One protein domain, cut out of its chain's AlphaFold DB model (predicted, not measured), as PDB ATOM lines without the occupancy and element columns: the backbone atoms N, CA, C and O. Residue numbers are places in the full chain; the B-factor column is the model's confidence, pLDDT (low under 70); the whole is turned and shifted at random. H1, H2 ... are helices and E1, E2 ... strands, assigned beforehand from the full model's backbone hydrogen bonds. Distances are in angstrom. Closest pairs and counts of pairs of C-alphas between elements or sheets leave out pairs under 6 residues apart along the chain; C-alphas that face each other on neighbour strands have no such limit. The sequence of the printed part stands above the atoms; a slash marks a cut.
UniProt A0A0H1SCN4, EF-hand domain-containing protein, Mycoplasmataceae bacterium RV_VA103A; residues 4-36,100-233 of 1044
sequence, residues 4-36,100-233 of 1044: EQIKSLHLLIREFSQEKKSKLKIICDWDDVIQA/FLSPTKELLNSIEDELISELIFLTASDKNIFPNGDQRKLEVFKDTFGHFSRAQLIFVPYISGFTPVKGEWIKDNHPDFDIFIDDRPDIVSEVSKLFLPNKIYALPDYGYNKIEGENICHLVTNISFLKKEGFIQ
ATOM      1  N   GLU A   4      21.906  27.308  -7.781       64.25
ATOM      2  CA  GLU A   4      22.564  25.990  -7.731       64.25
ATOM      3  C   GLU A   4      22.336  25.101  -8.973       64.25
ATOM      4  O   GLU A   4      23.082  24.151  -9.210       64.25
ATOM      5  N   GLN A   5      21.299  25.371  -9.774       70.81
ATOM      6  CA  GLN A   5      20.985  24.621 -10.997       70.81
ATOM      7  C   GLN A   5      21.662  25.208 -12.243       70.81
ATOM      8  O   GLN A   5      21.648  24.570 -13.300       70.81
ATOM      9  N   ILE A   6      22.238  26.410 -12.149       77.50
ATOM     10  CA  ILE A   6      22.912  27.068 -13.266       77.50
ATOM     11  C   ILE A   6      24.320  26.485 -13.394       77.50
ATOM     12  O   ILE A   6      25.143  26.584 -12.496       77.50
ATOM     13  N   LYS A   7      24.597  25.863 -14.541       81.06
ATOM     14  CA  LYS A   7      25.899  25.237 -14.831       81.06
ATOM     15  C   LYS A   7      26.753  26.014 -15.835       81.06
ATOM     16  O   LYS A   7      27.911  25.661 -16.037       81.06
ATOM     17  N   SER A   8      26.184  27.043 -16.468       88.62
ATOM     18  CA  SER A   8      26.852  27.921 -17.437       88.62
ATOM     19  C   SER A   8      27.007  29.321 -16.856       88.62
ATOM     20  O   SER A   8      26.041  29.917 -16.376       88.62
ATOM     21  N   LEU A   9      28.217  29.857 -16.962       91.06
ATOM     22  CA  LEU A   9      28.575  31.198 -16.523       91.06
ATOM     23  C   LEU A   9      27.866  32.277 -17.348       91.06
ATOM     24  O   LEU A   9      27.402  33.265 -16.788       91.06
ATOM     25  N   HIS A  10      27.735  32.099 -18.663       91.94
ATOM     26  CA  HIS A  10      27.037  33.085 -19.494       91.94
ATOM     27  C   HIS A  10      25.546  33.190 -19.130       91.94
ATOM     28  O   HIS A  10      25.014  34.294 -19.001       91.94
ATOM     29  N   LEU A  11      24.880  32.050 -18.895       89.19
ATOM     30  CA  LEU A  11      23.490  32.035 -18.424       89.19
ATOM     31  C   LEU A  11      23.354  32.673 -17.039       89.19
ATOM     32  O   LEU A  11      22.439  33.468 -16.838       89.19
ATOM     33  N   LEU A  12      24.288  32.396 -16.121       92.00
ATOM     34  CA  LEU A  12      24.333  33.025 -14.797       92.00
ATOM     35  C   LEU A  12      24.397  34.554 -14.900       92.00
ATOM     36  O   LEU A  12      23.608  35.259 -14.272       92.00
ATOM     37  N   ILE A  13      25.309  35.065 -15.731       94.56
ATOM     38  CA  ILE A  13      25.491  36.502 -15.969       94.56
ATOM     39  C   ILE A  13      24.225  37.113 -16.576       94.56
ATOM     40  O   ILE A  13      23.794  38.185 -16.151       94.56
ATOM     41  N   ARG A  14      23.607  36.436 -17.549       91.38
ATOM     42  CA  ARG A  14      22.387  36.904 -18.213       91.38
ATOM     43  C   ARG A  14      21.196  36.955 -17.259       91.38
ATOM     44  O   ARG A  14      20.543  37.994 -17.202       91.38
ATOM     45  N   GLU A  15      20.924  35.884 -16.512       89.56
ATOM     46  CA  GLU A  15      19.818  35.850 -15.542       89.56
ATOM     47  C   GLU A  15      20.007  36.929 -14.473       89.56
ATOM     48  O   GLU A  15      19.098  37.727 -14.237       89.56
ATOM     49  N   PHE A  16      21.207  37.032 -13.896       91.31
ATOM     50  CA  PHE A  16      21.451  37.995 -12.826       91.31
ATOM     51  C   PHE A  16      21.440  39.448 -13.324       91.31
ATOM     52  O   PHE A  16      20.934  40.342 -12.646       91.31
ATOM     53  N   SER A  17      21.910  39.701 -14.552       91.38
ATOM     54  CA  SER A  17      21.815  41.023 -15.185       91.38
ATOM     55  C   SER A  17      20.362  41.427 -15.443       91.38
ATOM     56  O   SER A  17      19.995  42.583 -15.218       91.38
ATOM     57  N   GLN A  18      19.520  40.483 -15.875       88.00
ATOM     58  CA  GLN A  18      18.090  40.712 -16.087       88.00
ATOM     59  C   GLN A  18      17.352  40.971 -14.771       88.00
ATOM     60  O   GLN A  18      16.540  41.896 -14.705       88.00
ATOM     61  N   GLU A  19      17.659  40.203 -13.726       86.69
ATOM     62  CA  GLU A  19      17.081  40.374 -12.392       86.69
ATOM     63  C   GLU A  19      17.444  41.741 -11.798       86.69
ATOM     64  O   GLU A  19      16.565  42.500 -11.380       86.69
ATOM     65  N   LYS A  20      18.729  42.105 -11.853       86.25
ATOM     66  CA  LYS A  20      19.228  43.400 -11.373       86.25
ATOM     67  C   LYS A  20      18.834  44.568 -12.290       86.25
ATOM     68  O   LYS A  20      18.935  45.729 -11.894       86.25
ATOM     69  N   LYS A  21      18.381  44.275 -13.517       88.75
ATOM     70  CA  LYS A  21      18.123  45.245 -14.600       88.75
ATOM     71  C   LYS A  21      19.316  46.174 -14.843       88.75
ATOM     72  O   LYS A  21      19.150  47.351 -15.165       88.75
ATOM     73  N   SER A  22      20.528  45.654 -14.675       91.56
ATOM     74  CA  SER A  22      21.766  46.403 -14.862       91.56
ATOM     75  C   SER A  22      22.860  45.511 -15.427       91.56
ATOM     76  O   SER A  22      22.851  44.293 -15.257       91.56
ATOM     77  N   LYS A  23      23.847  46.138 -16.067       92.38
ATOM     78  CA  LYS A  23      25.104  45.468 -16.411       92.38
ATOM     79  C   LYS A  23      25.838  45.092 -15.114       92.38
ATOM     80  O   LYS A  23      25.681  45.791 -14.110       92.38
ATOM     81  N   LEU A  24      26.586  43.994 -15.137       96.00
ATOM     82  CA  LEU A  24      27.209  43.405 -13.952       96.00
ATOM     83  C   LEU A  24      28.702  43.711 -13.865       96.00
ATOM     84  O   LEU A  24      29.409  43.677 -14.875       96.00
ATOM     85  N   LYS A  25      29.195  43.941 -12.650       96.50
ATOM     86  CA  LYS A  25      30.631  44.009 -12.356       96.50
ATOM     87  C   LYS A  25      31.135  42.632 -11.943       96.50
ATOM     88  O   LYS A  25      30.656  42.071 -10.968       96.50
ATOM     89  N   ILE A  26      32.089  42.065 -12.666       97.00
ATOM     90  CA  ILE A  26      32.559  40.696 -12.423       97.00
ATOM     91  C   ILE A  26      34.021  40.729 -12.008       97.00
ATOM     92  O   ILE A  26      34.831  41.392 -12.649       97.00
ATOM     93  N   ILE A  27      34.352  39.990 -10.954       95.88
ATOM     94  CA  ILE A  27      35.725  39.724 -10.533       95.88
ATOM     95  C   ILE A  27      36.001  38.241 -10.775       95.88
ATOM     96  O   ILE A  27      35.238  37.396 -10.322       95.88
ATOM     97  N   CYS A  28      37.073  37.920 -11.490       93.38
ATOM     98  CA  CYS A  28      37.448  36.554 -11.849       93.38
ATOM     99  C   CYS A  28      38.930  36.325 -11.569       93.38
ATOM    100  O   CYS A  28      39.742  37.215 -11.828       93.38
ATOM    101  N   ASP A  29      39.319  35.140 -11.103       89.50
ATOM    102  CA  ASP A  29      40.732  34.777 -11.104       89.50
ATOM    103  C   ASP A  29      41.231  34.614 -12.543       89.50
ATOM    104  O   ASP A  29      40.573  34.028 -13.403       89.50
ATOM    105  N   TRP A  30      42.401  35.171 -12.839       88.31
ATOM    106  CA  TRP A  30      42.963  35.139 -14.188       88.31
ATOM    107  C   TRP A  30      43.321  33.718 -14.626       88.31
ATOM    108  O   TRP A  30      43.194  33.365 -15.802       88.31
ATOM    109  N   ASP A  31      43.757  32.891 -13.680       81.50
ATOM    110  CA  ASP A  31      44.155  31.515 -13.963       81.50
ATOM    111  C   ASP A  31      42.936  30.654 -14.382       81.50
ATOM    112  O   ASP A  31      43.075  29.752 -15.209       81.50
ATOM    113  N   ASP A  32      41.711  31.044 -14.011       77.94
ATOM    114  CA  ASP A  32      40.473  30.339 -14.387       77.94
ATOM    115  C   ASP A  32      40.054  30.520 -15.849       77.94
ATOM    116  O   ASP A  32      39.195  29.790 -16.353       77.94
ATOM    117  N   VAL A  33      40.652  31.478 -16.561       79.38
ATOM    118  CA  VAL A  33      40.339  31.737 -17.973       79.38
ATOM    119  C   VAL A  33      41.476  31.350 -18.912       79.38
ATOM    120  O   VAL A  33      41.239  30.835 -20.010       79.38
ATOM    121  N   ILE A  34      42.730  31.541 -18.519       69.94
ATOM    122  CA  ILE A  34      43.838  31.242 -19.430       69.94
ATOM    123  C   ILE A  34      44.420  29.849 -19.243       69.94
ATOM    124  O   ILE A  34      44.948  29.319 -20.218       69.94
ATOM    125  N   GLN A  35      44.361  29.280 -18.026       69.31
ATOM    126  CA  GLN A  35      45.033  28.027 -17.683       69.31
ATOM    127  C   GLN A  35      44.903  27.663 -16.193       69.31
ATOM    128  O   GLN A  35      45.461  28.346 -15.336       69.31
ATOM    129  N   ALA A  36      44.437  26.453 -15.883       63.66
ATOM    130  CA  ALA A  36      44.765  25.842 -14.596       63.66
ATOM    131  C   ALA A  36      46.251  25.414 -14.591       63.66
ATOM    132  O   ALA A  36      46.652  24.413 -15.197       63.66
ATOM    133  N   PHE A 100      42.813  28.003 -23.516       85.38
ATOM    134  CA  PHE A 100      41.792  28.664 -22.700       85.38
ATOM    135  C   PHE A 100      40.806  27.660 -22.093       85.38
ATOM    136  O   PHE A 100      40.621  26.560 -22.616       85.38
ATOM    137  N   LEU A 101      40.117  28.063 -21.025       86.06
ATOM    138  CA  LEU A 101      39.029  27.293 -20.414       86.06
ATOM    139  C   LEU A 101      37.650  27.772 -20.910       86.06
ATOM    140  O   LEU A 101      37.527  28.818 -21.550       86.06
ATOM    141  N   SER A 102      36.591  26.995 -20.674       87.06
ATOM    142  CA  SER A 102      35.225  27.364 -21.083       87.06
ATOM    143  C   SER A 102      34.725  28.695 -20.492       87.06
ATOM    144  O   SER A 102      34.131  29.448 -21.275       87.06
ATOM    145  N   PRO A 103      35.045  29.087 -19.232       89.75
ATOM    146  CA  PRO A 103      34.696  30.406 -18.699       89.75
ATOM    147  C   PRO A 103      35.173  31.565 -19.576       89.75
ATOM    148  O   PRO A 103      34.499  32.582 -19.680       89.75
ATOM    149  N   THR A 104      36.286  31.404 -20.287       89.94
ATOM    150  CA  THR A 104      36.844  32.410 -21.200       89.94
ATOM    151  C   THR A 104      35.894  32.745 -22.333       89.94
ATOM    152  O   THR A 104      35.649  33.916 -22.617       89.94
ATOM    153  N   LYS A 105      35.335  31.719 -22.984       88.25
ATOM    154  CA  LYS A 105      34.376  31.910 -24.077       88.25
ATOM    155  C   LYS A 105      33.072  32.504 -23.543       88.25
ATOM    156  O   LYS A 105      32.477  33.357 -24.188       88.25
ATOM    157  N   GLU A 106      32.644  32.073 -22.362       91.81
ATOM    158  CA  GLU A 106      31.402  32.532 -21.736       91.81
ATOM    159  C   GLU A 106      31.482  33.986 -21.247       91.81
ATOM    160  O   GLU A 106      30.543  34.757 -21.452       91.81
ATOM    161  N   LEU A 107      32.617  34.402 -20.678       92.69
ATOM    162  CA  LEU A 107      32.892  35.800 -20.339       92.69
ATOM    163  C   LEU A 107      33.000  36.662 -21.594       92.69
ATOM    164  O   LEU A 107      32.426  37.746 -21.626       92.69
ATOM    165  N   LEU A 108      33.667  36.173 -22.643       90.50
ATOM    166  CA  LEU A 108      33.757  36.872 -23.926       90.50
ATOM    167  C   LEU A 108      32.362  37.126 -24.524       90.50
ATOM    168  O   LEU A 108      32.028  38.275 -24.804       90.50
ATOM    169  N   ASN A 109      31.511  36.099 -24.608       89.31
ATOM    170  CA  ASN A 109      30.118  36.246 -25.048       89.31
ATOM    171  C   ASN A 109      29.343  37.249 -24.172       89.31
ATOM    172  O   ASN A 109      28.595  38.077 -24.673       89.31
ATOM    173  N   SER A 110      29.558  37.225 -22.855       91.81
ATOM    174  CA  SER A 110      28.878  38.132 -21.921       91.81
ATOM    175  C   SER A 110      29.328  39.596 -22.042       91.81
ATOM    176  O   SER A 110      28.538  40.509 -21.795       91.81
ATOM    177  N   ILE A 111      30.589  39.844 -22.417       88.44
ATOM    178  CA  ILE A 111      31.073  41.188 -22.767       88.44
ATOM    179  C   ILE A 111      30.404  41.663 -24.062       88.44
ATOM    180  O   ILE A 111      30.026  42.834 -24.153       88.44
ATOM    181  N   GLU A 112      30.279  40.776 -25.050       83.62
ATOM    182  CA  GLU A 112      29.698  41.069 -26.367       83.62
ATOM    183  C   GLU A 112      28.204  41.368 -26.308       83.62
ATOM    184  O   GLU A 112      27.764  42.347 -26.904       83.62
ATOM    185  N   ASP A 113      27.456  40.609 -25.508       83.69
ATOM    186  CA  ASP A 113      26.031  40.838 -25.233       83.69
ATOM    187  C   ASP A 113      25.792  42.062 -24.329       83.69
ATOM    188  O   ASP A 113      24.684  42.326 -23.863       83.69
ATOM    189  N   GLU A 114      26.855  42.818 -24.054       88.88
ATOM    190  CA  GLU A 114      26.890  43.998 -23.207       88.88
ATOM    191  C   GLU A 114      26.383  43.792 -21.773       88.88
ATOM    192  O   GLU A 114      26.070  44.770 -21.092       88.88
ATOM    193  N   LEU A 115      26.365  42.558 -21.274       91.00
ATOM    194  CA  LEU A 115      25.861  42.220 -19.939       91.00
ATOM    195  C   LEU A 115      26.824  42.643 -18.822       91.00
ATOM    196  O   LEU A 115      26.419  42.783 -17.672       91.00
ATOM    197  N   ILE A 116      28.095  42.882 -19.152       94.25
ATOM    198  CA  ILE A 116      29.152  43.214 -18.190       94.25
ATOM    199  C   ILE A 116      29.466  44.712 -18.238       94.25
ATOM    200  O   ILE A 116      29.758  45.267 -19.302       94.25
ATOM    201  N   SER A 117      29.413  45.390 -17.089       93.88
ATOM    202  CA  SER A 117      29.853  46.783 -16.948       93.88
ATOM    203  C   SER A 117      31.366  46.886 -16.824       93.88
ATOM    204  O   SER A 117      31.956  47.765 -17.453       93.88
ATOM    205  N   GLU A 118      31.963  45.982 -16.051       96.12
ATOM    206  CA  GLU A 118      33.387  45.931 -15.725       96.12
ATOM    207  C   GLU A 118      33.782  44.471 -15.435       96.12
ATOM    208  O   GLU A 118      33.086  43.786 -14.687       96.12
ATOM    209  N   LEU A 119      34.869  43.992 -16.041       96.38
ATOM    210  CA  LEU A 119      35.449  42.667 -15.820       96.38
ATOM    211  C   LEU A 119      36.855  42.820 -15.248       96.38
ATOM    212  O   LEU A 119      37.744  43.381 -15.885       96.38
ATOM    213  N   ILE A 120      37.068  42.302 -14.050       95.88
ATOM    214  CA  ILE A 120      38.323  42.434 -13.325       95.88
ATOM    215  C   ILE A 120      38.932  41.056 -13.181       95.88
ATOM    216  O   ILE A 120      38.418  40.215 -12.450       95.88
ATOM    217  N   PHE A 121      40.051  40.843 -13.853       94.31
ATOM    218  CA  PHE A 121      40.876  39.675 -13.636       94.31
ATOM    219  C   PHE A 121      41.855  39.947 -12.505       94.31
ATOM    220  O   PHE A 121      42.689  40.849 -12.602       94.31
ATOM    221  N   LEU A 122      41.769  39.170 -11.435       91.12
ATOM    222  CA  LEU A 122      42.747  39.191 -10.356       91.12
ATOM    223  C   LEU A 122      43.815  38.142 -10.617       91.12
ATOM    224  O   LEU A 122      43.535  37.054 -11.094       91.12
ATOM    225  N   THR A 123      45.059  38.451 -10.282       86.94
ATOM    226  CA  THR A 123      46.123  37.448 -10.211       86.94
ATOM    227  C   THR A 123      47.034  37.779  -9.048       86.94
ATOM    228  O   THR A 123      47.438  38.926  -8.863       86.94
ATOM    229  N   ALA A 124      47.409  36.774  -8.266       78.00
ATOM    230  CA  ALA A 124      48.406  36.962  -7.222       78.00
ATOM    231  C   ALA A 124      49.793  37.216  -7.846       78.00
ATOM    232  O   ALA A 124      50.142  36.621  -8.870       78.00
ATOM    233  N   SER A 125      50.589  38.093  -7.232       76.88
ATOM    234  CA  SER A 125      51.970  38.359  -7.644       76.88
ATOM    235  C   SER A 125      52.900  38.469  -6.442       76.88
ATOM    236  O   SER A 125      52.698  39.311  -5.568       76.88
ATOM    237  N   ASP A 126      53.923  37.612  -6.396       74.50
ATOM    238  CA  ASP A 126      54.967  37.687  -5.375       74.50
ATOM    239  C   ASP A 126      55.858  38.900  -5.656       74.50
ATOM    240  O   ASP A 126      56.591  38.917  -6.650       74.50
ATOM    241  N   LYS A 127      55.821  39.901  -4.771       72.75
ATOM    242  CA  LYS A 127      56.602  41.140  -4.920       72.75
ATOM    243  C   LYS A 127      58.114  40.910  -4.964       72.75
ATOM    244  O   LYS A 127      58.820  41.732  -5.546       72.75
ATOM    245  N   ASN A 128      58.615  39.815  -4.389       73.69
ATOM    246  CA  ASN A 128      60.045  39.502  -4.390       73.69
ATOM    247  C   ASN A 128      60.515  38.932  -5.735       73.69
ATOM    248  O   ASN A 128      61.690  39.049  -6.074       73.69
ATOM    249  N   ILE A 129      59.609  38.304  -6.493       68.56
ATOM    250  CA  ILE A 129      59.926  37.633  -7.761       68.56
ATOM    251  C   ILE A 129      59.500  38.498  -8.951       68.56
ATOM    252  O   ILE A 129      60.224  38.598  -9.941       68.56
ATOM    253  N   PHE A 130      58.345  39.152  -8.846       73.81
ATOM    254  CA  PHE A 130      57.763  39.993  -9.885       73.81
ATOM    255  C   PHE A 130      57.324  41.340  -9.287       73.81
ATOM    256  O   PHE A 130      56.133  41.550  -9.053       73.81
ATOM    257  N   PRO A 131      58.257  42.287  -9.067       69.75
ATOM    258  CA  PRO A 131      57.958  43.572  -8.423       69.75
ATOM    259  C   PRO A 131      56.848  44.373  -9.121       69.75
ATOM    260  O   PRO A 131      56.120  45.117  -8.471       69.75
ATOM    261  N   ASN A 132      56.708  44.181 -10.440       73.44
ATOM    262  CA  ASN A 132      55.753  44.870 -11.312       73.44
ATOM    263  C   ASN A 132      54.726  43.910 -11.954       73.44
ATOM    264  O   ASN A 132      54.206  44.205 -13.030       73.44
ATOM    265  N   GLY A 133      54.470  42.742 -11.353       79.25
ATOM    266  CA  GLY A 133      53.601  41.717 -11.941       79.25
ATOM    267  C   GLY A 133      54.307  40.801 -12.952       79.25
ATOM    268  O   GLY A 133      55.339  41.150 -13.530       79.25
ATOM    269  N   ASP A 134      53.763  39.594 -13.158       83.25
ATOM    270  CA  ASP A 134      54.292  38.620 -14.125       83.25
ATOM    271  C   ASP A 134      53.991  39.088 -15.558       83.25
ATOM    272  O   ASP A 134      52.858  38.992 -16.044       83.25
ATOM    273  N   GLN A 135      55.018  39.597 -16.246       84.19
ATOM    274  CA  GLN A 135      54.897  40.178 -17.588       84.19
ATOM    275  C   GLN A 135      54.337  39.198 -18.625       84.19
ATOM    276  O   GLN A 135      53.689  39.628 -19.577       84.19
ATOM    277  N   ARG A 136      54.508  37.885 -18.427       85.44
ATOM    278  CA  ARG A 136      53.990  36.864 -19.350       85.44
ATOM    279  C   ARG A 136      52.462  36.796 -19.314       85.44
ATOM    280  O   ARG A 136      51.833  36.629 -20.356       85.44
ATOM    281  N   LYS A 137      51.854  36.967 -18.130       86.62
ATOM    282  CA  LYS A 137      50.389  37.067 -17.977       86.62
ATOM    283  C   LYS A 137      49.867  38.357 -18.606       86.62
ATOM    284  O   LYS A 137      48.855  38.327 -19.299       86.62
ATOM    285  N   LEU A 138      50.589  39.465 -18.412       87.62
ATOM    286  CA  LEU A 138      50.236  40.758 -19.000       87.62
ATOM    287  C   LEU A 138      50.262  40.720 -20.534       87.62
ATOM    288  O   LEU A 138      49.387  41.304 -21.165       87.62
ATOM    289  N   GLU A 139      51.235  40.035 -21.134       87.06
ATOM    290  CA  GLU A 139      51.314  39.862 -22.588       87.06
ATOM    291  C   GLU A 139      50.120  39.061 -23.127       87.06
ATOM    292  O   GLU A 139      49.443  39.514 -24.045       87.06
ATOM    293  N   VAL A 140      49.784  37.925 -22.502       87.38
ATOM    294  CA  VAL A 140      48.597  37.144 -22.893       87.38
ATOM    295  C   VAL A 140      47.313  37.951 -22.709       87.38
ATOM    296  O   VAL A 140      46.441  37.891 -23.573       87.38
ATOM    297  N   PHE A 141      47.191  38.730 -21.632       90.06
ATOM    298  CA  PHE A 141      46.046  39.613 -21.422       90.06
ATOM    299  C   PHE A 141      45.936  40.667 -22.525       90.06
ATOM    300  O   PHE A 141      44.865  40.800 -23.108       90.06
ATOM    301  N   LYS A 142      47.030  41.362 -22.864       88.81
ATOM    302  CA  LYS A 142      47.058  42.362 -23.946       88.81
ATOM    303  C   LYS A 142      46.607  41.788 -25.290       88.81
ATOM    304  O   LYS A 142      45.877  42.468 -25.995       88.81
ATOM    305  N   ASP A 143      46.981  40.545 -25.589       86.12
ATOM    306  CA  ASP A 143      46.580  39.834 -26.814       86.12
ATOM    307  C   ASP A 143      45.134  39.283 -26.777       86.12
ATOM    308  O   ASP A 143      44.690  38.650 -27.739       86.12
ATOM    309  N   THR A 144      44.422  39.394 -25.648       89.50
ATOM    310  CA  THR A 144      43.121  38.735 -25.425       89.50
ATOM    311  C   THR A 144      42.081  39.691 -24.845       89.50
ATOM    312  O   THR A 144      41.466  40.455 -25.579       89.50
ATOM    313  N   PHE A 145      41.836  39.665 -23.534       89.69
ATOM    314  CA  PHE A 145      40.834  40.518 -22.900       89.69
ATOM    315  C   PHE A 145      41.267  41.982 -22.781       89.69
ATOM    316  O   PHE A 145      40.406  42.843 -22.656       89.69
ATOM    317  N   GLY A 146      42.565  42.281 -22.868       86.69
ATOM    318  CA  GLY A 146      43.117  43.640 -22.838       86.69
ATOM    319  C   GLY A 146      42.678  44.516 -24.009       86.69
ATOM    320  O   GLY A 146      42.811  45.734 -23.942       86.69
ATOM    321  N   HIS A 147      42.092  43.894 -25.027       83.81
ATOM    322  CA  HIS A 147      41.352  44.539 -26.095       83.81
ATOM    323  C   HIS A 147      40.057  45.221 -25.600       83.81
ATOM    324  O   HIS A 147      39.623  46.264 -26.077       83.81
ATOM    325  N   PHE A 148      39.394  44.687 -24.580       84.44
ATOM    326  CA  PHE A 148      38.131  45.256 -24.124       84.44
ATOM    327  C   PHE A 148      38.388  46.348 -23.090       84.44
ATOM    328  O   PHE A 148      38.830  46.064 -21.985       84.44
ATOM    329  N   SER A 149      37.988  47.589 -23.386       86.25
ATOM    330  CA  SER A 149      38.108  48.725 -22.449       86.25
ATOM    331  C   SER A 149      37.404  48.536 -21.096       86.25
ATOM    332  O   SER A 149      37.626  49.311 -20.171       86.25
ATOM    333  N   ARG A 150      36.530  47.529 -20.984       87.75
ATOM    334  CA  ARG A 150      35.820  47.146 -19.756       87.75
ATOM    335  C   ARG A 150      36.521  46.039 -18.974       87.75
ATOM    336  O   ARG A 150      36.045  45.700 -17.899       87.75
ATOM    337  N   ALA A 151      37.578  45.446 -19.521       93.06
ATOM    338  CA  ALA A 151      38.341  44.391 -18.887       93.06
ATOM    339  C   ALA A 151      39.672  44.939 -18.367       93.06
ATOM    340  O   ALA A 151      40.348  45.712 -19.043       93.06
ATOM    341  N   GLN A 152      40.071  44.511 -17.175       94.31
ATOM    342  CA  GLN A 152      41.351  44.875 -16.578       94.31
ATOM    343  C   GLN A 152      42.006  43.673 -15.909       94.31
ATOM    344  O   GLN A 152      41.317  42.807 -15.378       94.31
ATOM    345  N   LEU A 153      43.338  43.636 -15.925       92.94
ATOM    346  CA  LEU A 153      44.143  42.665 -15.191       92.94
ATOM    347  C   LEU A 153      44.839  43.371 -14.028       92.94
ATOM    348  O   LEU A 153      45.632  44.289 -14.243       92.94
ATOM    349  N   ILE A 154      44.570  42.918 -12.807       90.31
ATOM    350  CA  ILE A 154      45.116  43.486 -11.578       90.31
ATOM    351  C   ILE A 154      45.994  42.452 -10.877       90.31
ATOM    352  O   ILE A 154      45.568  41.341 -10.552       90.31
ATOM    353  N   PHE A 155      47.234  42.852 -10.600       87.00
ATOM    354  CA  PHE A 155      48.171  42.064  -9.812       87.00
ATOM    355  C   PHE A 155      47.986  42.381  -8.329       87.00
ATOM    356  O   PHE A 155      48.358  43.459  -7.869       87.00
ATOM    357  N   VAL A 156      47.431  41.430  -7.581       84.00
ATOM    358  CA  VAL A 156      47.290  41.519  -6.126       84.00
ATOM    359  C   VAL A 156      48.631  41.123  -5.499       84.00
ATOM    360  O   VAL A 156      49.034  39.957  -5.602       84.00
ATOM    361  N   PRO A 157      49.367  42.068  -4.888       74.50
ATOM    362  CA  PRO A 157      50.693  41.780  -4.374       74.50
ATOM    363  C   PRO A 157      50.617  40.935  -3.105       74.50
ATOM    364  O   PRO A 157      49.843  41.240  -2.202       74.50
ATOM    365  N   TYR A 158      51.482  39.935  -2.983       74.00
ATOM    366  CA  TYR A 158      51.675  39.210  -1.729       74.00
ATOM    367  C   TYR A 158      53.164  39.000  -1.433       74.00
ATOM    368  O   TYR A 158      54.021  39.149  -2.309       74.00
ATOM    369  N   ILE A 159      53.462  38.687  -0.172       66.00
ATOM    370  CA  ILE A 159      54.789  38.287   0.303       66.00
ATOM    371  C   ILE A 159      54.670  36.827   0.746       66.00
ATOM    372  O   ILE A 159      53.732  36.474   1.462       66.00
ATOM    373  N   SER A 160      55.585  35.972   0.285       56.78
ATOM    374  CA  SER A 160      55.598  34.539   0.608       56.78
ATOM    375  C   SER A 160      55.503  34.297   2.126       56.78
ATOM    376  O   SER A 160      56.335  34.803   2.877       56.78
ATOM    377  N   GLY A 161      54.484  33.545   2.569       52.78
ATOM    378  CA  GLY A 161      54.250  33.194   3.982       52.78
ATOM    379  C   GLY A 161      52.973  33.753   4.636       52.78
ATOM    380  O   GLY A 161      52.723  33.432   5.792       52.78
ATOM    381  N   PHE A 162      52.153  34.545   3.931       52.62
ATOM    382  CA  PHE A 162      50.889  35.109   4.447       52.62
ATOM    383  C   PHE A 162      49.680  34.790   3.539       52.62
ATOM    384  O   PHE A 162      49.798  34.784   2.314       52.62
ATOM    385  N   THR A 163      48.495  34.571   4.122       50.69
ATOM    386  CA  THR A 163      47.178  34.540   3.439       50.69
ATOM    387  C   THR A 163      46.128  35.130   4.399       50.69
ATOM    388  O   THR A 163      46.240  34.826   5.589       50.69
ATOM    389  N   PRO A 164      45.148  35.958   3.965       56.16
ATOM    390  CA  PRO A 164      44.737  36.258   2.588       56.16
ATOM    391  C   PRO A 164      44.776  37.748   2.193       56.16
ATOM    392  O   PRO A 164      44.402  38.639   2.948       56.16
ATOM    393  N   VAL A 165      45.200  38.010   0.949       68.88
ATOM    394  CA  VAL A 165      45.203  39.358   0.349       68.88
ATOM    395  C   VAL A 165      44.013  39.560  -0.593       68.88
ATOM    396  O   VAL A 165      43.511  40.667  -0.663       68.88
ATOM    397  N   LYS A 166      43.514  38.531  -1.302       82.38
ATOM    398  CA  LYS A 166      42.451  38.704  -2.318       82.38
ATOM    399  C   LYS A 166      41.125  39.192  -1.715       82.38
ATOM    400  O   LYS A 166      40.588  40.170  -2.221       82.38
ATOM    401  N   GLY A 167      40.615  38.561  -0.653       82.69
ATOM    402  CA  GLY A 167      39.334  38.934  -0.037       82.69
ATOM    403  C   GLY A 167      39.331  40.349   0.549       82.69
ATOM    404  O   GLY A 167      38.481  41.161   0.186       82.69
ATOM    405  N   GLU A 168      40.326  40.676   1.380       83.12
ATOM    406  CA  GLU A 168      40.500  42.034   1.927       83.12
ATOM    407  C   GLU A 168      40.806  43.064   0.825       83.12
ATOM    408  O   GLU A 168      40.256  44.159   0.832       83.12
ATOM    409  N   TRP A 169      41.587  42.709  -0.201       86.00
ATOM    410  CA  TRP A 169      41.832  43.615  -1.326       86.00
ATOM    411  C   TRP A 169      40.551  43.911  -2.117       86.00
ATOM    412  O   TRP A 169      40.306  45.068  -2.455       86.00
ATOM    413  N   ILE A 170      39.709  42.903  -2.383       90.00
ATOM    414  CA  ILE A 170      38.401  43.109  -3.030       90.00
ATOM    415  C   ILE A 170      37.535  44.020  -2.160       90.00
ATOM    416  O   ILE A 170      36.873  44.910  -2.685       90.00
ATOM    417  N   LYS A 171      37.567  43.840  -0.838       87.19
ATOM    418  CA  LYS A 171      36.791  44.641   0.117       87.19
ATOM    419  C   LYS A 171      37.218  46.106   0.118       87.19
ATOM    420  O   LYS A 171      36.351  46.976   0.142       87.19
ATOM    421  N   ASP A 172      38.516  46.365   0.012       86.56
ATOM    422  CA  ASP A 172      39.069  47.719   0.000       86.56
ATOM    423  C   ASP A 172      38.933  48.424  -1.362       86.56
ATOM    424  O   ASP A 172      38.824  49.648  -1.404       86.56
ATOM    425  N   ASN A 173      38.940  47.684  -2.480       88.75
ATOM    426  CA  ASN A 173      39.053  48.274  -3.827       88.75
ATOM    427  C   ASN A 173      37.801  48.104  -4.699       88.75
ATOM    428  O   ASN A 173      37.464  49.002  -5.467       88.75
ATOM    429  N   HIS A 174      37.112  46.964  -4.607       91.12
ATOM    430  CA  HIS A 174      35.950  46.645  -5.445       91.12
ATOM    431  C   HIS A 174      34.825  45.940  -4.658       91.12
ATOM    432  O   HIS A 174      34.370  44.875  -5.080       91.12
ATOM    433  N   PRO A 175      34.322  46.503  -3.539       90.50
ATOM    434  CA  PRO A 175      33.236  45.888  -2.760       90.50
ATOM    435  C   PRO A 175      31.889  45.848  -3.515       90.50
ATOM    436  O   PRO A 175      30.931  45.181  -3.113       90.50
ATOM    437  N   ASP A 176      31.800  46.579  -4.624       91.81
ATOM    438  CA  ASP A 176      30.634  46.745  -5.484       91.81
ATOM    439  C   ASP A 176      30.494  45.666  -6.573       91.81
ATOM    440  O   ASP A 176      29.572  45.758  -7.379       91.81
ATOM    441  N   PHE A 177      31.345  44.632  -6.593       94.88
ATOM    442  CA  PHE A 177      31.235  43.526  -7.558       94.88
ATOM    443  C   PHE A 177      29.884  42.804  -7.490       94.88
ATOM    444  O   PHE A 177      29.222  42.829  -6.471       94.88
ATOM    445  N   ASP A 178      29.475  42.119  -8.541       95.62
ATOM    446  CA  ASP A 178      28.221  41.366  -8.607       95.62
ATOM    447  C   ASP A 178      28.463  39.863  -8.588       95.62
ATOM    448  O   ASP A 178      27.798  39.134  -7.852       95.62
ATOM    449  N   ILE A 179      29.449  39.412  -9.364       95.38
ATOM    450  CA  ILE A 179      29.842  38.006  -9.447       95.38
ATOM    451  C   ILE A 179      31.333  37.889  -9.144       95.38
ATOM    452  O   ILE A 179      32.140  38.614  -9.732       95.38
ATOM    453  N   PHE A 180      31.689  36.981  -8.240       94.94
ATOM    454  CA  PHE A 180      33.066  36.588  -7.958       94.94
ATOM    455  C   PHE A 180      33.313  35.161  -8.448       94.94
ATOM    456  O   PHE A 180      32.523  34.273  -8.139       94.94
ATOM    457  N   ILE A 181      34.390  34.948  -9.201       93.25
ATOM    458  CA  ILE A 181      34.759  33.661  -9.796       93.25
ATOM    459  C   ILE A 181      36.182  33.307  -9.365       93.25
ATOM    460  O   ILE A 181      37.097  34.091  -9.620       93.25
ATOM    461  N   ASP A 182      36.361  32.163  -8.708       89.06
ATOM    462  CA  ASP A 182      37.680  31.641  -8.318       89.06
ATOM    463  C   ASP A 182      37.604  30.107  -8.198       89.06
ATOM    464  O   ASP A 182      36.617  29.567  -7.681       89.06
ATOM    465  N   ASP A 183      38.612  29.383  -8.687       82.31
ATOM    466  CA  ASP A 183      38.643  27.919  -8.628       82.31
ATOM    467  C   ASP A 183      38.962  27.343  -7.246       82.31
ATOM    468  O   ASP A 183      38.776  26.138  -7.036       82.31
ATOM    469  N   ARG A 184      39.402  28.171  -6.290       80.75
ATOM    470  CA  ARG A 184      39.787  27.730  -4.948       80.75
ATOM    471  C   ARG A 184      38.615  27.842  -3.965       80.75
ATOM    472  O   ARG A 184      38.260  28.952  -3.555       80.75
ATOM    473  N   PRO A 185      38.048  26.716  -3.479       82.56
ATOM    474  CA  PRO A 185      36.905  26.753  -2.565       82.56
ATOM    475  C   PRO A 185      37.197  27.475  -1.241       82.56
ATOM    476  O   PRO A 185      36.283  28.035  -0.638       82.56
ATOM    477  N   ASP A 186      38.457  27.496  -0.786       81.69
ATOM    478  CA  ASP A 186      38.880  28.248   0.400       81.69
ATOM    479  C   ASP A 186      38.795  29.765   0.187       81.69
ATOM    480  O   ASP A 186      38.243  30.443   1.055       81.69
ATOM    481  N   ILE A 187      39.232  30.289  -0.972       84.12
ATOM    482  CA  ILE A 187      39.040  31.711  -1.307       84.12
ATOM    483  C   ILE A 187      37.552  32.004  -1.413       84.12
ATOM    484  O   ILE A 187      37.079  32.963  -0.811       84.12
ATOM    485  N   VAL A 188      36.804  31.213  -2.184       88.25
ATOM    486  CA  VAL A 188      35.382  31.496  -2.409       88.25
ATOM    487  C   VAL A 188      34.619  31.489  -1.083       88.25
ATOM    488  O   VAL A 188      33.822  32.391  -0.832       88.25
ATOM    489  N   SER A 189      34.922  30.546  -0.183       86.44
ATOM    490  CA  SER A 189      34.358  30.525   1.168       86.44
ATOM    491  C   SER A 189      34.743  31.767   1.978       86.44
ATOM    492  O   SER A 189      33.883  32.357   2.626       86.44
ATOM    493  N   GLU A 190      36.004  32.195   1.935       87.19
ATOM    494  CA  GLU A 190      36.473  33.406   2.616       87.19
ATOM    495  C   GLU A 190      35.776  34.670   2.091       87.19
ATOM    496  O   GLU A 190      35.187  35.417   2.871       87.19
ATOM    497  N   VAL A 191      35.767  34.876   0.773       88.62
ATOM    498  CA  VAL A 191      35.121  36.024   0.125       88.62
ATOM    499  C   VAL A 191      33.613  35.996   0.393       88.62
ATOM    500  O   VAL A 191      33.039  37.020   0.752       88.62
ATOM    501  N   SER A 192      32.960  34.832   0.332       88.88
ATOM    502  CA  SER A 192      31.526  34.714   0.646       88.88
ATOM    503  C   SER A 192      31.171  35.073   2.091       88.88
ATOM    504  O   SER A 192      30.066  35.534   2.349       88.88
ATOM    505  N   LYS A 193      32.110  34.928   3.038       87.50
ATOM    506  CA  LYS A 193      31.923  35.362   4.434       87.50
ATOM    507  C   LYS A 193      32.116  36.868   4.618       87.50
ATOM    508  O   LYS A 193      31.596  37.424   5.582       87.50
ATOM    509  N   LEU A 194      32.873  37.519   3.733       87.06
ATOM    510  CA  LEU A 194      33.172  38.951   3.808       87.06
ATOM    511  C   LEU A 194      32.079  39.838   3.192       87.06
ATOM    512  O   LEU A 194      31.982  41.008   3.565       87.06
ATOM    513  N   PHE A 195      31.253  39.317   2.275       85.75
ATOM    514  CA  PHE A 195      30.232  40.098   1.563       85.75
ATOM    515  C   PHE A 195      28.804  39.529   1.749       85.75
ATOM    516  O   PHE A 195      28.601  38.333   1.902       85.75
ATOM    517  N   LEU A 196      27.813  40.432   1.777       70.12
ATOM    518  CA  LEU A 196      26.376  40.216   2.054       70.12
ATOM    519  C   LEU A 196      25.602  39.531   0.892       70.12
ATOM    520  O   LEU A 196      26.114  39.494  -0.225       70.12
ATOM    521  N   PRO A 197      24.345  39.057   1.089       65.62
ATOM    522  CA  PRO A 197      23.710  38.039   0.232       65.62
ATOM    523  C   PRO A 197      23.242  38.481  -1.171       65.62
ATOM    524  O   PRO A 197      22.549  37.721  -1.833       65.62
ATOM    525  N   ASN A 198      23.630  39.655  -1.675       82.19
ATOM    526  CA  ASN A 198      23.280  40.105  -3.037       82.19
ATOM    527  C   ASN A 198      24.440  39.933  -4.033       82.19
ATOM    528  O   ASN A 198      24.542  40.671  -5.013       82.19
ATOM    529  N   LYS A 199      25.361  39.018  -3.737       91.62
ATOM    530  CA  LYS A 199      26.538  38.702  -4.545       91.62
ATOM    531  C   LYS A 199      26.458  37.242  -4.943       91.62
ATOM    532  O   LYS A 199      26.031  36.430  -4.127       91.62
ATOM    533  N   ILE A 200      26.900  36.915  -6.150       93.44
ATOM    534  CA  ILE A 200      27.001  35.530  -6.606       93.44
ATOM    535  C   ILE A 200      28.462  35.097  -6.574       93.44
ATOM    536  O   ILE A 200      29.354  35.827  -7.007       93.44
ATOM    537  N   TYR A 201      28.695  33.887  -6.088       92.75
ATOM    538  CA  TYR A 201      30.012  33.276  -6.023       92.75
ATOM    539  C   TYR A 201      30.021  32.051  -6.919       92.75
ATOM    540  O   TYR A 201      29.227  31.138  -6.716       92.75
ATOM    541  N   ALA A 202      30.887  32.024  -7.919       92.00
ATOM    542  CA  ALA A 202      30.953  30.937  -8.875       92.00
ATOM    543  C   ALA A 202      32.306  30.232  -8.807       92.00
ATOM    544  O   ALA A 202      33.348  30.870  -8.684       92.00
ATOM    545  N   LEU A 203      32.284  28.910  -8.906       88.81
ATOM    546  CA  LEU A 203      33.482  28.081  -8.955       88.81
ATOM    547  C   LEU A 203      33.256  26.878  -9.875       88.81
ATOM    548  O   LEU A 203      32.115  26.442 -10.026       88.81
ATOM    549  N   PRO A 204      34.299  26.318 -10.500       84.56
ATOM    550  CA  PRO A 204      34.180  25.099 -11.293       84.56
ATOM    551  C   PRO A 204      33.694  23.880 -10.481       84.56
ATOM    552  O   PRO A 204      34.166  23.618  -9.376       84.56
ATOM    553  N   ASP A 205      32.808  23.071 -11.063       82.44
ATOM    554  CA  ASP A 205      32.348  21.787 -10.527       82.44
ATOM    555  C   ASP A 205      33.340  20.671 -10.879       82.44
ATOM    556  O   ASP A 205      33.170  19.931 -11.851       82.44
ATOM    557  N   TYR A 206      34.395  20.536 -10.080       71.94
ATOM    558  CA  TYR A 206      35.378  19.465 -10.256       71.94
ATOM    559  C   TYR A 206      34.987  18.133  -9.587       71.94
ATOM    560  O   TYR A 206      35.752  17.169  -9.645       71.94
ATOM    561  N   GLY A 207      33.810  18.047  -8.956       66.75
ATOM    562  CA  GLY A 207      33.314  16.823  -8.313       66.75
ATOM    563  C   GLY A 207      33.878  16.509  -6.916       66.75
ATOM    564  O   GLY A 207      33.451  15.529  -6.311       66.75
ATOM    565  N   TYR A 208      34.777  17.330  -6.363       65.75
ATOM    566  CA  TYR A 208      35.292  17.231  -4.985       65.75
ATOM    567  C   TYR A 208      35.464  18.631  -4.372       65.75
ATOM    568  O   TYR A 208      35.575  19.613  -5.097       65.75
ATOM    569  N   ASN A 209      35.474  18.729  -3.033       63.38
ATOM    570  CA  ASN A 209      35.563  19.995  -2.280       63.38
ATOM    571  C   ASN A 209      34.468  21.029  -2.636       63.38
ATOM    572  O   ASN A 209      34.735  22.228  -2.702       63.38
ATOM    573  N   LYS A 210      33.225  20.570  -2.844       74.00
ATOM    574  CA  LYS A 210      32.081  21.464  -3.061       74.00
ATOM    575  C   LYS A 210      31.791  22.277  -1.802       74.00
ATOM    576  O   LYS A 210      31.739  21.731  -0.702       74.00
ATOM    577  N   ILE A 211      31.573  23.570  -1.988       82.00
ATOM    578  CA  ILE A 211      31.010  24.464  -0.980       82.00
ATOM    579  C   ILE A 211      29.543  24.718  -1.325       82.00
ATOM    580  O   ILE A 211      29.203  24.932  -2.487       82.00
ATOM    581  N   GLU A 212      28.676  24.640  -0.324       82.94
ATOM    582  CA  GLU A 212      27.233  24.838  -0.469       82.94
ATOM    583  C   GLU A 212      26.837  26.211   0.077       82.94
ATOM    584  O   GLU A 212      27.420  26.701   1.048       82.94
ATOM    585  N   GLY A 213      25.852  26.837  -0.559       80.06
ATOM    586  CA  GLY A 213      25.320  28.131  -0.155       80.06
ATOM    587  C   GLY A 213      24.340  28.667  -1.192       80.06
ATOM    588  O   GLY A 213      24.521  28.446  -2.385       80.06
ATOM    589  N   GLU A 214      23.331  29.414  -0.741       80.25
ATOM    590  CA  GLU A 214      22.219  29.878  -1.591       80.25
ATOM    591  C   GLU A 214      22.673  30.738  -2.789       80.25
ATOM    592  O   GLU A 214      22.019  30.745  -3.830       80.25
ATOM    593  N   ASN A 215      23.825  31.404  -2.664       88.38
ATOM    594  CA  ASN A 215      24.419  32.260  -3.694       88.38
ATOM    595  C   ASN A 215      25.675  31.664  -4.348       88.38
ATOM    596  O   ASN A 215      26.459  32.391  -4.966       88.38
ATOM    597  N   ILE A 216      25.911  30.363  -4.166       88.94
ATOM    598  CA  ILE A 216      27.078  29.666  -4.702       88.94
ATOM    599  C   ILE A 216      26.673  28.865  -5.945       88.94
ATOM    600  O   ILE A 216      25.741  28.064  -5.916       88.94
ATOM    601  N   CYS A 217      27.394  29.069  -7.045       90.12
ATOM    602  CA  CYS A 217      27.130  28.472  -8.349       90.12
ATOM    603  C   CYS A 217      28.292  27.570  -8.788       90.12
ATOM    604  O   CYS A 217      29.428  28.024  -8.914       90.12
ATOM    605  N   HIS A 218      27.999  26.302  -9.083       88.56
ATOM    606  CA  HIS A 218      28.988  25.317  -9.540       88.56
ATOM    607  C   HIS A 218      28.974  25.214 -11.074       88.56
ATOM    608  O   HIS A 218      28.015  24.720 -11.668       88.56
ATOM    609  N   LEU A 219      30.029  25.707 -11.724       87.19
ATOM    610  CA  LEU A 219      30.139  25.859 -13.178       87.19
ATOM    611  C   LEU A 219      30.777  24.639 -13.846       87.19
ATOM    612  O   LEU A 219      31.762  24.096 -13.360       87.19
ATOM    613  N   VAL A 220      30.296  24.234 -15.018       82.69
ATOM    614  CA  VAL A 220      30.965  23.176 -15.791       82.69
ATOM    615  C   VAL A 220      32.152  23.764 -16.559       82.69
ATOM    616  O   VAL A 220      31.970  24.533 -17.503       82.69
ATOM    617  N   THR A 221      33.374  23.359 -16.195       79.81
ATOM    618  CA  THR A 221      34.616  23.877 -16.796       79.81
ATOM    619  C   THR A 221      35.332  22.832 -17.652       79.81
ATOM    620  O   THR A 221      35.643  21.740 -17.184       79.81
ATOM    621  N   ASN A 222      35.635  23.176 -18.908       80.94
ATOM    622  CA  ASN A 222      36.352  22.334 -19.879       80.94
ATOM    623  C   ASN A 222      37.430  23.131 -20.635       80.94
ATOM    624  O   ASN A 222      37.468  24.357 -20.561       80.94
ATOM    625  N   ILE A 223      38.279  22.446 -21.414       82.00
ATOM    626  CA  ILE A 223      39.172  23.108 -22.378       82.00
ATOM    627  C   ILE A 223      38.342  23.759 -23.493       82.00
ATOM    628  O   ILE A 223      37.456  23.135 -24.075       82.00
ATOM    629  N   SER A 224      38.650  25.014 -23.808       78.94
ATOM    630  CA  SER A 224      38.057  25.775 -24.901       78.94
ATOM    631  C   SER A 224      38.950  25.730 -26.142       78.94
ATOM    632  O   SER A 224      40.149  25.989 -26.070       78.94
ATOM    633  N   PHE A 225      38.352  25.477 -27.309       73.25
ATOM    634  CA  PHE A 225      39.031  25.550 -28.614       73.25
ATOM    635  C   PHE A 225      39.231  26.991 -29.123       73.25
ATOM    636  O   PHE A 225      39.573  27.200 -30.288       73.25
ATOM    637  N   LEU A 226      38.974  27.995 -28.278       78.12
ATOM    638  CA  LEU A 226      39.197  29.398 -28.606       78.12
ATOM    639  C   LEU A 226      40.693  29.638 -28.861       78.12
ATOM    640  O   LEU A 226      41.542  29.144 -28.124       78.12
ATOM    641  N   LYS A 227      41.022  30.401 -29.902       79.44
ATOM    642  CA  LYS A 227      42.392  30.856 -30.174       79.44
ATOM    643  C   LYS A 227      42.497  32.362 -29.953       79.44
ATOM    644  O   LYS A 227      41.476  33.050 -29.949       79.44
ATOM    645  N   LYS A 228      43.721  32.881 -29.802       74.25
ATOM    646  CA  LYS A 228      43.978  34.317 -29.591       74.25
ATOM    647  C   LYS A 228      43.349  35.193 -30.684       74.25
ATOM    648  O   LYS A 228      42.800  36.248 -30.387       74.25
ATOM    649  N   GLU A 229      43.310  34.723 -31.931       73.25
ATOM    650  CA  GLU A 229      42.697  35.445 -33.055       73.25
ATOM    651  C   GLU A 229      41.186  35.681 -32.864       73.25
ATOM    652  O   GLU A 229      40.632  36.639 -33.409       73.25
ATOM    653  N   GLY A 230      40.525  34.849 -32.050       69.50
ATOM    654  CA  GLY A 230      39.115  34.996 -31.685       69.50
ATOM    655  C   GLY A 230      38.818  36.228 -30.824       69.50
ATOM    656  O   GLY A 230      37.674  36.675 -30.801       69.50
ATOM    657  N   PHE A 231      39.833  36.806 -30.172       76.25
ATOM    658  CA  PHE A 231      39.723  38.061 -29.421       76.25
ATOM    659  C   PHE A 231      39.947  39.288 -30.326       76.25
ATOM    660  O   PHE A 231      39.312  40.325 -30.138       76.25
ATOM    661  N   ILE A 232      40.772  39.144 -31.374       61.84
ATOM    662  CA  ILE A 232      41.140  40.218 -32.318       61.84
ATOM    663  C   ILE A 232      39.989  40.552 -33.285       61.84
ATOM    664  O   ILE A 232      39.776  41.714 -33.642       61.84
ATOM    665  N   GLN A 233      39.197  39.554 -33.697       49.12
ATOM    666  CA  GLN A 233      38.091  39.769 -34.645       49.12
ATOM    667  C   GLN A 233      36.941  40.630 -34.104       49.12
ATOM    668  O   GLN A 233      36.082  41.028 -34.891       49.12
TER     669      GLN A 233
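What this domain is: This is residues 4 to 36 and 100 to 233 of the 1044 residues of the protein "EF-hand domain-containing protein" of Mycoplasmataceae bacterium RV_VA103A (UniProt A0A0H1SCN4). A strongly twisted sheet of six parallel strands runs through the domain between helices: H1, H3 and H4 cover one face and H6 the other, making three layers, with helices on both faces of a sheet. H5 touches H6 and only grazes the sheet, as H2 does, while the short H7 lies off the sheet. The printed part has 167 residues with seven named helices and six named strands, in the order H1 E1 H2 H3 E2 H4 E3 H5 E4 H6 E5 E6 H7; the sheet's order is E3 E2 E1 E4 E5 E6, and the class is mixed. The whole is compact, with a radius of gyration of the C-alphas of 15.2 A, and rounded, spanning 42 by 40 by 30 A.

Where its parts are: H1, residues 9 to 20, begins at C-alpha 9 (28.575, 31.198, -16.523) and is 16.2 A long. E1 is residues 24 to 29, 16.3 A, and H2 residues 31 to 34. After the cut come H3, residues 102 to 112, 15.7 A, and E2, residues 116 to 126, 29.3 A. H4 is residues 135 to 142, E3 residues 151 to 158, 22.3 A, and H5 residues 166 to 173. E4 is residues 179 to 181, H6 residues 185 to 194, 14.3 A, E5 residues 200 to 204 and E6 residues 216 to 219. H7, residues 229 to 233, ends at C-alpha 233 (38.091, 39.769, -34.645).

How they stand to each other: In the sheet, N 154 and O 121 of E3 and E2 are 2.8 A apart, N 26 and O 118 of E1 and E2 2.8 A, N 181 and O 27 of E4 and E1 2.8 A, N 202 and O 180 of E5 and E4 2.8 A, and N 217 and O 201 of E6 and E5 2.8 A, each within hydrogen-bond range. E2, H4, E3 and E4, H6, E5 are strand-helix-strand units, two parallel neighbour strands with a helix between, and E3, H5, E4 is a split one with E2 and E1 between its strands; the three crossovers are right-handed. H4 has a height over the sheet of 10.1 A, H3 8.9 A, and H6, on the opposite face, 9.4 A. H1 touches H3 with residues 9 to 14 alone, at a steep tilt of 40 degrees, the same way; the closest C-alphas, of His 10 and Glu 106, are 4.9 A apart. H2 touches H3, the closest C-alphas being those of Val 33 and Thr 104, 4.8 A. H5 touches H6, closest at the C-alphas of Gly 167 and Val 191, 5.1 A, at a shallow tilt of 35.0 degrees, only just short of steep. H7 is not on the sheet and touches no helix. Every O i to N i+4 pair is within hydrogen-bond range in H1, H3, H4, H5, H6 and H7; H2 is too short for such a pair.

The domain as a whole: The C-alphas farthest apart, of Glu 19 and Asn 128, are 43.7 A apart. Residues 37 to 99 are not printed, and C-alphas 36 and 100 are 9.1 A apart across the cut. Of the links printed whole, that from E5 to E6 is long, with 11 residues. The mean pLDDT of the printed part is 83.5; 20 residues are under 70, among them residues 34 to 36, 159 to 165 and 207 to 209.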